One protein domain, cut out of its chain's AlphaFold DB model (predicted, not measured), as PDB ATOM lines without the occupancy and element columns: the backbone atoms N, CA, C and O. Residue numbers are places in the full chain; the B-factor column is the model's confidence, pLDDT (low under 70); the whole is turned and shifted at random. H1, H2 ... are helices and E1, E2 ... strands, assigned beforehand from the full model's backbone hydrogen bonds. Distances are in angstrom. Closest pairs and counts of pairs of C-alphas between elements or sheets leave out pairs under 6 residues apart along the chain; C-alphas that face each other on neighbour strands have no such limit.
ATOM      1  N   GLU A 365      33.993  20.873  12.221       89.31
ATOM      2  CA  GLU A 365      35.196  21.694  12.017       89.31
ATOM      3  C   GLU A 365      34.938  23.167  12.359       89.31
ATOM      4  O   GLU A 365      35.740  23.807  13.034       89.31
ATOM      5  N   GLN A 366      33.765  23.692  11.998       87.88
ATOM      6  CA  GLN A 366      33.350  25.045  12.383       87.88
ATOM      7  C   GLN A 366      33.146  25.179  13.901       87.88
ATOM      8  O   GLN A 366      33.431  26.230  14.472       87.88
ATOM      9  N   LEU A 367      32.687  24.130  14.586       86.69
ATOM     10  CA  LEU A 367      32.573  24.123  16.048       86.69
ATOM     11  C   LEU A 367      33.943  24.053  16.729       86.69
ATOM     12  O   LEU A 367      34.167  24.757  17.708       86.69
ATOM     13  N   LYS A 368      34.889  23.277  16.192       88.94
ATOM     14  CA  LYS A 368      36.281  23.283  16.672       88.94
ATOM     15  C   LYS A 368      36.902  24.667  16.539       88.94
ATOM     16  O   LYS A 368      37.474  25.164  17.502       88.94
ATOM     17  N   ALA A 369      36.724  25.311  15.386       86.12
ATOM     18  CA  ALA A 369      37.167  26.684  15.157       86.12
ATOM     19  C   ALA A 369      36.510  27.671  16.126       86.12
ATOM     20  O   ALA A 369      37.199  28.500  16.705       86.12
ATOM     21  N   THR A 370      35.200  27.541  16.347       82.25
ATOM     22  CA  THR A 370      34.448  28.352  17.315       82.25
ATOM     23  C   THR A 370      35.036  28.239  18.720       82.25
ATOM     24  O   THR A 370      35.376  29.251  19.324       82.25
ATOM     25  N   ASN A 371      35.190  27.013  19.226       79.69
ATOM     26  CA  ASN A 371      35.725  26.774  20.563       79.69
ATOM     27  C   ASN A 371      37.186  27.225  20.679       79.69
ATOM     28  O   ASN A 371      37.558  27.819  21.679       79.69
ATOM     29  N   LEU A 372      38.006  27.003  19.650       81.56
ATOM     30  CA  LEU A 372      39.402  27.437  19.644       81.56
ATOM     31  C   LEU A 372      39.530  28.966  19.676       81.56
ATOM     32  O   LEU A 372      40.326  29.499  20.444       81.56
ATOM     33  N   VAL A 373      38.749  29.668  18.850       77.06
ATOM     34  CA  VAL A 373      38.736  31.137  18.812       77.06
ATOM     35  C   VAL A 373      38.289  31.712  20.146       77.06
ATOM     36  O   VAL A 373      38.892  32.681  20.605       77.06
ATOM     37  N   GLY A 374      37.279  31.094  20.758       67.94
ATOM     38  CA  GLY A 374      36.842  31.430  22.099       67.94
ATOM     39  C   GLY A 374      37.946  31.198  23.127       67.94
ATOM     40  O   GLY A 374      38.545  32.146  23.628       67.94
ATOM     41  N   GLU A 375      38.252  29.937  23.426       71.06
ATOM     42  CA  GLU A 375      39.093  29.565  24.569       71.06
ATOM     43  C   GLU A 375      40.508  30.167  24.520       71.06
ATOM     44  O   GLU A 375      41.084  30.458  25.564       71.06
ATOM     45  N   PHE A 376      41.048  30.430  23.324       71.38
ATOM     46  CA  PHE A 376      42.363  31.061  23.149       71.38
ATOM     47  C   PHE A 376      42.295  32.553  22.795       71.38
ATOM     48  O   PHE A 376      43.314  33.141  22.434       71.38
ATOM     49  N   SER A 377      41.120  33.184  22.899       66.69
ATOM     50  CA  SER A 377      40.917  34.627  22.693       66.69
ATOM     51  C   SER A 377      41.473  35.144  21.356       66.69
ATOM     52  O   SER A 377      42.111  36.192  21.280       66.69
ATOM     53  N   LEU A 378      41.235  34.412  20.263       69.44
ATOM     54  CA  LEU A 378      41.864  34.675  18.957       69.44
ATOM     55  C   LEU A 378      41.129  35.720  18.105       69.44
ATOM     56  O   LEU A 378      41.504  35.952  16.956       69.44
ATOM     57  N   ALA A 379      40.079  36.345  18.634       65.44
ATOM     58  CA  ALA A 379      39.209  37.228  17.866       65.44
ATOM     59  C   ALA A 379      39.943  38.468  17.313       65.44
ATOM     60  O   ALA A 379      39.751  38.818  16.150       65.44
ATOM     61  N   ASP A 380      40.873  39.064  18.067       64.00
ATOM     62  CA  ASP A 380      41.696  40.182  17.576       64.00
ATOM     63  C   ASP A 380      42.547  39.790  16.362       64.00
ATOM     64  O   ASP A 380      42.628  40.540  15.385       64.00
ATOM     65  N   SER A 381      43.126  38.587  16.381       72.25
ATOM     66  CA  SER A 381      43.872  38.038  15.245       72.25
ATOM     67  C   SER A 381      42.976  37.861  14.016       72.25
ATOM     68  O   SER A 381      43.410  38.147  12.900       72.25
ATOM     69  N   LEU A 382      41.716  37.444  14.195       74.31
ATOM     70  CA  LEU A 382      40.749  37.352  13.093       74.31
ATOM     71  C   LEU A 382      40.433  38.734  12.507       74.31
ATOM     72  O   LEU A 382      40.496  38.926  11.290       74.31
ATOM     73  N   ASN A 383      40.172  39.711  13.375       68.56
ATOM     74  CA  ASN A 383      39.797  41.069  12.991       68.56
ATOM     75  C   ASN A 383      40.911  41.787  12.225       68.56
ATOM     76  O   ASN A 383      40.653  42.408  11.194       68.56
ATOM     77  N   GLN A 384      42.166  41.651  12.671       75.56
ATOM     78  CA  GLN A 384      43.333  42.195  11.962       75.56
ATOM     79  C   GLN A 384      43.478  41.623  10.545       75.56
ATOM     80  O   GLN A 384      43.985  42.297   9.647       75.56
ATOM     81  N   ASN A 385      42.985  40.404  10.331       78.12
ATOM     82  CA  ASN A 385      42.985  39.723   9.042       78.12
ATOM     83  C   ASN A 385      41.664  39.889   8.263       78.12
ATOM     84  O   ASN A 385      41.496  39.274   7.210       78.12
ATOM     85  N   ASN A 386      40.758  40.765   8.720       78.56
ATOM     86  CA  ASN A 386      39.438  41.020   8.129       78.56
ATOM     87  C   ASN A 386      38.585  39.753   7.963       78.56
ATOM     88  O   ASN A 386      37.892  39.593   6.956       78.56
ATOM     89  N   ILE A 387      38.669  38.844   8.930       77.12
ATOM     90  CA  ILE A 387      37.823  37.659   8.990       77.12
ATOM     91  C   ILE A 387      36.678  37.972   9.944       77.12
ATOM     92  O   ILE A 387      36.929  38.383  11.075       77.12
ATOM     93  N   PHE A 388      35.436  37.802   9.467       69.19
ATOM     94  CA  PHE A 388      34.218  38.095  10.245       69.19
ATOM     95  C   PHE A 388      33.242  36.910  10.360       69.19
ATOM     96  O   PHE A 388      32.232  37.023  11.051       69.19
ATOM     97  N   SER A 389      33.550  35.762   9.738       73.69
ATOM     98  CA  SER A 389      32.827  34.500   9.933       73.69
ATOM     99  C   SER A 389      33.757  33.317  10.227       73.69
ATOM    100  O   SER A 389      34.798  33.156   9.594       73.69
ATOM    101  N   ILE A 390      33.348  32.427  11.144       76.50
ATOM    102  CA  ILE A 390      34.034  31.141  11.400       76.50
ATOM    103  C   ILE A 390      34.008  30.242  10.162       76.50
ATOM    104  O   ILE A 390      34.900  29.422   9.964       76.50
ATOM    105  N   SER A 391      33.006  30.402   9.295       76.88
ATOM    106  CA  SER A 391      32.924  29.636   8.052       76.88
ATOM    107  C   SER A 391      34.045  29.957   7.064       76.88
ATOM    108  O   SER A 391      34.133  29.286   6.049       76.88
ATOM    109  N   GLU A 392      34.847  30.992   7.312       82.50
ATOM    110  CA  GLU A 392      36.017  31.334   6.500       82.50
ATOM    111  C   GLU A 392      37.307  30.697   7.028       82.50
ATOM    112  O   GLU A 392      38.370  30.940   6.460       82.50
ATOM    113  N   LEU A 393      37.239  29.913   8.109       86.62
ATOM    114  CA  LEU A 393      38.406  29.361   8.787       86.62
ATOM    115  C   LEU A 393      38.608  27.877   8.485       86.62
ATOM    116  O   LEU A 393      37.668  27.086   8.442       86.62
ATOM    117  N   GLU A 394      39.875  27.503   8.375       88.75
ATOM    118  CA  GLU A 394      40.357  26.135   8.476       88.75
ATOM    119  C   GLU A 394      41.249  26.015   9.717       88.75
ATOM    120  O   GLU A 394      42.186  26.794   9.919       88.75
ATOM    121  N   THR A 395      40.939  25.040  10.571       89.25
ATOM    122  CA  THR A 395      41.685  24.757  11.801       89.25
ATOM    123  C   THR A 395      42.626  23.584  11.608       89.25
ATOM    124  O   THR A 395      42.195  22.490  11.253       89.25
ATOM    125  N   THR A 396      43.898  23.768  11.955       89.50
ATOM    126  CA  THR A 396      44.805  22.640  12.203       89.50
ATOM    127  C   THR A 396      44.971  22.486  13.703       89.50
ATOM    128  O   THR A 396      45.406  23.425  14.360       89.50
ATOM    129  N   LEU A 397      44.640  21.315  14.245       88.88
ATOM    130  CA  LEU A 397      44.672  21.069  15.682       88.88
ATOM    131  C   LEU A 397      45.302  19.707  15.981       88.88
ATOM    132  O   LEU A 397      44.977  18.699  15.353       88.88
ATOM    133  N   THR A 398      46.215  19.687  16.944       86.31
ATOM    134  CA  THR A 398      46.788  18.472  17.528       86.31
ATOM    135  C   THR A 398      46.562  18.479  19.038       86.31
ATOM    136  O   THR A 398      46.017  19.432  19.589       86.31
ATOM    137  N   SER A 399      47.018  17.437  19.734       81.31
ATOM    138  CA  SER A 399      46.910  17.347  21.194       81.31
ATOM    139  C   SER A 399      47.650  18.454  21.955       81.31
ATOM    140  O   SER A 399      47.448  18.589  23.154       81.31
ATOM    141  N   SER A 400      48.559  19.190  21.309       86.88
ATOM    142  CA  SER A 400      49.365  20.233  21.962       86.88
ATOM    143  C   SER A 400      49.692  21.414  21.047       86.88
ATOM    144  O   SER A 400      50.608  22.184  21.336       86.88
ATOM    145  N   SER A 401      49.013  21.545  19.909       92.19
ATOM    146  CA  SER A 401      49.217  22.680  19.013       92.19
ATOM    147  C   SER A 401      47.968  23.033  18.226       92.19
ATOM    148  O   SER A 401      47.134  22.168  17.952       92.19
ATOM    149  N   TYR A 402      47.875  24.296  17.819       93.31
ATOM    150  CA  TYR A 402      46.816  24.777  16.942       93.31
ATOM    151  C   TYR A 402      47.335  25.808  15.934       93.31
ATOM    152  O   TYR A 402      48.362  26.446  16.154       93.31
ATOM    153  N   ALA A 403      46.624  25.960  14.820       92.69
ATOM    154  CA  ALA A 403      46.825  27.011  13.827       92.69
ATOM    155  C   ALA A 403      45.489  27.365  13.161       92.69
ATOM    156  O   ALA A 403      44.609  26.505  13.037       92.69
ATOM    157  N   LEU A 404      45.370  28.608  12.688       91.56
ATOM    158  CA  LEU A 404      44.217  29.086  11.923       91.56
ATOM    159  C   LEU A 404      44.652  29.566  10.545       91.56
ATOM    160  O   LEU A 404      45.593  30.351  10.413       91.56
ATOM    161  N   GLN A 405      43.930  29.121   9.526       92.62
ATOM    162  CA  GLN A 405      44.114  29.533   8.140       92.62
ATOM    163  C   GLN A 405      42.783  29.981   7.551       92.62
ATOM    164  O   GLN A 405      41.716  29.590   8.020       92.62
ATOM    165  N   LYS A 406      42.842  30.801   6.508       90.12
ATOM    166  CA  LYS A 406      41.665  31.183   5.739       90.12
ATOM    167  C   LYS A 406      41.321  30.085   4.738       90.12
ATOM    168  O   LYS A 406      42.146  29.731   3.905       90.12
ATOM    169  N   GLN A 407      40.087  29.601   4.751       87.56
ATOM    170  CA  GLN A 407      39.636  28.500   3.899       87.56
ATOM    171  C   GLN A 407      39.705  28.825   2.393       87.56
ATOM    172  O   GLN A 407      39.815  27.929   1.560       87.56
ATOM    173  N   SER A 408      39.609  30.103   2.008       87.81
ATOM    174  CA  SER A 408      39.557  30.495   0.593       87.81
ATOM    175  C   SER A 408      40.898  30.393  -0.136       87.81
ATOM    176  O   SER A 408      40.914  30.168  -1.345       87.81
ATOM    177  N   ASP A 409      42.007  30.630   0.564       89.31
ATOM    178  CA  ASP A 409      43.342  30.777  -0.033       89.31
ATOM    179  C   ASP A 409      44.482  30.214   0.835       89.31
ATOM    180  O   ASP A 409      45.651  30.320   0.458       89.31
ATOM    181  N   ASN A 410      44.150  29.587   1.965       88.75
ATOM    182  CA  ASN A 410      45.065  29.031   2.959       88.75
ATOM    183  C   ASN A 410      46.034  30.062   3.554       88.75
ATOM    184  O   ASN A 410      47.099  29.694   4.057       88.75
ATOM    185  N   SER A 411      45.695  31.357   3.510       90.50
ATOM    186  CA  SER A 411      46.494  32.378   4.186       90.50
ATOM    187  C   SER A 411      46.512  32.104   5.689       90.50
ATOM    188  O   SER A 411      45.456  31.880   6.284       90.50
ATOM    189  N   VAL A 412      47.690  32.132   6.307       90.81
ATOM    190  CA  VAL A 412      47.831  31.919   7.751       90.81
ATOM    191  C   VAL A 412      47.303  33.139   8.504       90.81
ATOM    192  O   VAL A 412      47.733  34.258   8.244       90.81
ATOM    193  N   ILE A 413      46.371  32.903   9.427       88.50
ATOM    194  CA  ILE A 413      45.797  33.917  10.325       88.50
ATOM    195  C   ILE A 413      46.467  33.823  11.695       88.50
ATOM    196  O   ILE A 413      46.812  34.836  12.298       88.50
ATOM    197  N   VAL A 414      46.674  32.592  12.169       87.25
ATOM    198  CA  VAL A 414      47.433  32.294  13.383       87.25
ATOM    199  C   VAL A 414      48.472  31.241  13.034       87.25
ATOM    200  O   VAL A 414      48.117  30.120  12.656       87.25
ATOM    201  N   ASP A 415      49.747  31.624  13.142       88.19
ATOM    202  CA  ASP A 415      50.878  30.710  12.985       88.19
ATOM    203  C   ASP A 415      50.766  29.537  13.970       88.19
ATOM    204  O   ASP A 415      50.184  29.697  15.041       88.19
ATOM    205  N   PRO A 416      51.330  28.356  13.656       90.50
ATOM    206  CA  PRO A 416      51.279  27.214  14.558       90.50
ATOM    207  C   PRO A 416      51.795  27.542  15.967       90.50
ATOM    208  O   PRO A 416      52.990  27.761  16.175       90.50
ATOM    209  N   VAL A 417      50.891  27.513  16.944       89.31
ATOM    210  CA  VAL A 417      51.187  27.704  18.366       89.31
ATOM    211  C   VAL A 417      51.300  26.337  19.022       89.31
ATOM    212  O   VAL A 417      50.426  25.492  18.856       89.31
ATOM    213  N   THR A 418      52.376  26.108  19.775       91.44
ATOM    214  CA  THR A 418      52.521  24.924  20.632       91.44
ATOM    215  C   THR A 418      52.273  25.338  22.072       91.44
ATOM    216  O   THR A 418      52.986  26.197  22.587       91.44
ATOM    217  N   VAL A 419      51.286  24.720  22.717       83.62
ATOM    218  CA  VAL A 419      50.987  24.963  24.131       83.62
ATOM    219  C   VAL A 419      51.777  23.995  25.005       83.62
ATOM    220  O   VAL A 419      52.003  22.839  24.640       83.62
ATOM    221  N   THR A 420      52.234  24.477  26.158       78.88
ATOM    222  CA  THR A 420      53.030  23.684  27.109       78.88
ATOM    223  C   THR A 420      52.346  23.489  28.454       78.88
ATOM    224  O   THR A 420      52.820  22.679  29.250       78.88
ATOM    225  N   ASP A 421      51.276  24.237  28.722       79.94
ATOM    226  CA  ASP A 421      50.502  24.107  29.949       79.94
ATOM    227  C   ASP A 421      49.612  22.854  29.908       79.94
ATOM    228  O   ASP A 421      49.094  22.474  28.857       79.94
ATOM    229  N   ALA A 422      49.477  22.170  31.046       73.88
ATOM    230  CA  ALA A 422      48.718  20.926  31.124       73.88
ATOM    231  C   ALA A 422      47.205  21.145  30.950       73.88
ATOM    232  O   ALA A 422      46.544  20.280  30.371       73.88
ATOM    233  N   GLU A 423      46.675  22.278  31.419       70.94
ATOM    234  CA  GLU A 423      45.269  22.661  31.277       70.94
ATOM    235  C   GLU A 423      44.966  22.995  29.811       70.94
ATOM    236  O   GLU A 423      44.028  22.438  29.243       70.94
ATOM    237  N   ASP A 424      45.833  23.767  29.145       76.50
ATOM    238  CA  ASP A 424      45.697  24.084  27.712       76.50
ATOM    239  C   ASP A 424      45.791  22.833  26.826       76.50
ATOM    240  O   ASP A 424      45.044  22.678  25.858       76.50
ATOM    241  N   ILE A 425      46.700  21.904  27.149       79.75
ATOM    242  CA  ILE A 425      46.811  20.611  26.457       79.75
ATOM    243  C   ILE A 425      45.521  19.805  26.630       79.75
ATOM    244  O   ILE A 425      45.029  19.205  25.672       79.75
ATOM    245  N   GLN A 426      44.963  19.754  27.842       78.56
ATOM    246  CA  GLN A 426      43.697  19.068  28.089       78.56
ATOM    247  C   GLN A 426      42.560  19.718  27.291       78.56
ATOM    248  O   GLN A 426      41.819  19.006  26.615       78.56
ATOM    249  N   LEU A 427      42.477  21.047  27.293       79.06
ATOM    250  CA  LEU A 427      41.462  21.805  26.571       79.06
ATOM    251  C   LEU A 427      41.534  21.582  25.057       79.06
ATOM    252  O   LEU A 427      40.520  21.266  24.439       79.06
ATOM    253  N   LEU A 428      42.729  21.640  24.454       85.06
ATOM    254  CA  LEU A 428      42.908  21.309  23.035       85.06
ATOM    255  C   LEU A 428      42.473  19.875  22.729       85.06
ATOM    256  O   LEU A 428      41.844  19.626  21.700       85.06
ATOM    257  N   ASN A 429      42.765  18.922  23.617       87.62
ATOM    258  CA  ASN A 429      42.299  17.551  23.440       87.62
ATOM    259  C   ASN A 429      40.769  17.457  23.474       87.62
ATOM    260  O   ASN A 429      40.219  16.721  22.655       87.62
ATOM    261  N   GLU A 430      40.080  18.183  24.355       84.94
ATOM    262  CA  GLU A 430      38.612  18.200  24.366       84.94
ATOM    263  C   GLU A 430      38.037  18.890  23.121       84.94
ATOM    264  O   GLU A 430      37.191  18.301  22.446       84.94
ATOM    265  N   ILE A 431      38.591  20.036  22.702       86.00
ATOM    266  CA  ILE A 431      38.217  20.704  21.441       86.00
ATOM    267  C   ILE A 431      38.369  19.743  20.255       86.00
ATOM    268  O   ILE A 431      37.477  19.644  19.414       86.00
ATOM    269  N   SER A 432      39.458  18.968  20.198       90.00
ATOM    270  CA  SER A 432      39.712  18.016  19.105       90.00
ATOM    271  C   SER A 432      38.627  16.942  18.951       90.00
ATOM    272  O   SER A 432      38.403  16.447  17.841       90.00
ATOM    273  N   LYS A 433      37.953  16.597  20.056       91.06
ATOM    274  CA  LYS A 433      36.921  15.557  20.127       91.06
ATOM    275  C   LYS A 433      35.515  16.089  19.867       91.06
ATOM    276  O   LYS A 433      34.609  15.268  19.735       91.06
ATOM    277  N   VAL A 434      35.324  17.409  19.781       89.00
ATOM    278  CA  VAL A 434      34.005  18.014  19.558       89.00
ATOM    279  C   VAL A 434      33.369  17.429  18.301       89.00
ATOM    280  O   VAL A 434      33.915  17.493  17.193       89.00
ATOM    281  N   THR A 435      32.183  16.860  18.486       88.75
ATOM    282  CA  THR A 435      31.309  16.404  17.408       88.75
ATOM    283  C   THR A 435      30.130  17.353  17.286       88.75
ATOM    284  O   THR A 435      29.635  17.841  18.294       88.75
ATOM    285  N   ALA A 436      29.649  17.589  16.064       88.06
ATOM    286  CA  ALA A 436      28.468  18.420  15.863       88.06
ATOM    287  C   ALA A 436      27.204  17.714  16.367       88.06
ATOM    288  O   ALA A 436      26.783  16.698  15.808       88.06
TER     289      ALA A 436
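This is residues 365 to 436 of the 455 residues of an uncharacterized protein of Vibrio atlanticus (strain LGP32) (UniProt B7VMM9). A small sheet of three strands has three helices over one of its faces and the other face bare, in two layers. H1 crosses over E1 and E2, H3 runs beside H1 over E1, and short H2 covers E3. The printed part has 72 residues, with three named helices and three named strands in the chain order H1, H2, E1, E2, E3, H3; the class is mixed. The sheet's order is E1 - E2 - E3, antiparallel throughout. The whole is compact, with a radius of gyration of the C-alphas of 11.4 A and spans of 32 by 25 by 18 A.

E1 is residues 393 to 398, 16.3 A long; E2 is residues 401 to 406, 17.5 A; E3 is residues 412 to 418, 15.4 A. H1, residues 365 to 375, is 15.3 A long and begins at C-alpha 365 (35.196, 21.694, 12.017). H2 is residues 379 to 384, 8.7 A. H3, residues 422 to 433, is 17.0 A long and ends at C-alpha 433 (36.921, 15.557, 20.127).

E1, E2 and E3 form a meander, each strand the antiparallel neighbour of the one before. In the hairpin E1 and E2, N 394 and O 405 are 2.8 A apart; in the hairpin E2 and E3, N 417 and O 402 are 2.9 A apart, both within hydrogen-bond range. H1 is on the sheet at a height of 8.8 A and runs across the strands, at 74 degrees to E1 on the local plane; their closest C-alphas, of Ala 369 and Thr 395, are 5.9 A apart. H3 is on the same face, and its residues 428 to 432 alone touch H1, the closest C-alphas being Lys 368 and Ile 431, 5.8 A, at a shallow tilt of 22 degrees, opposite ways. H2 is on the same face too, over E3, with the C-alphas of Ser 381 and Ile 413 closest at 6.7 A; H2 and H3 are apart. In H1, H2 and H3 every O i to N i+4 pair is within hydrogen-bond range.

The C-alphas farthest apart, of Ser 408 and Ala 422, are 33.3 A apart. The printed part has no cut and no long link. Mean pLDDT of the printed part is 82.6; residues 374, 377 to 380, 383 and 388 are under 70.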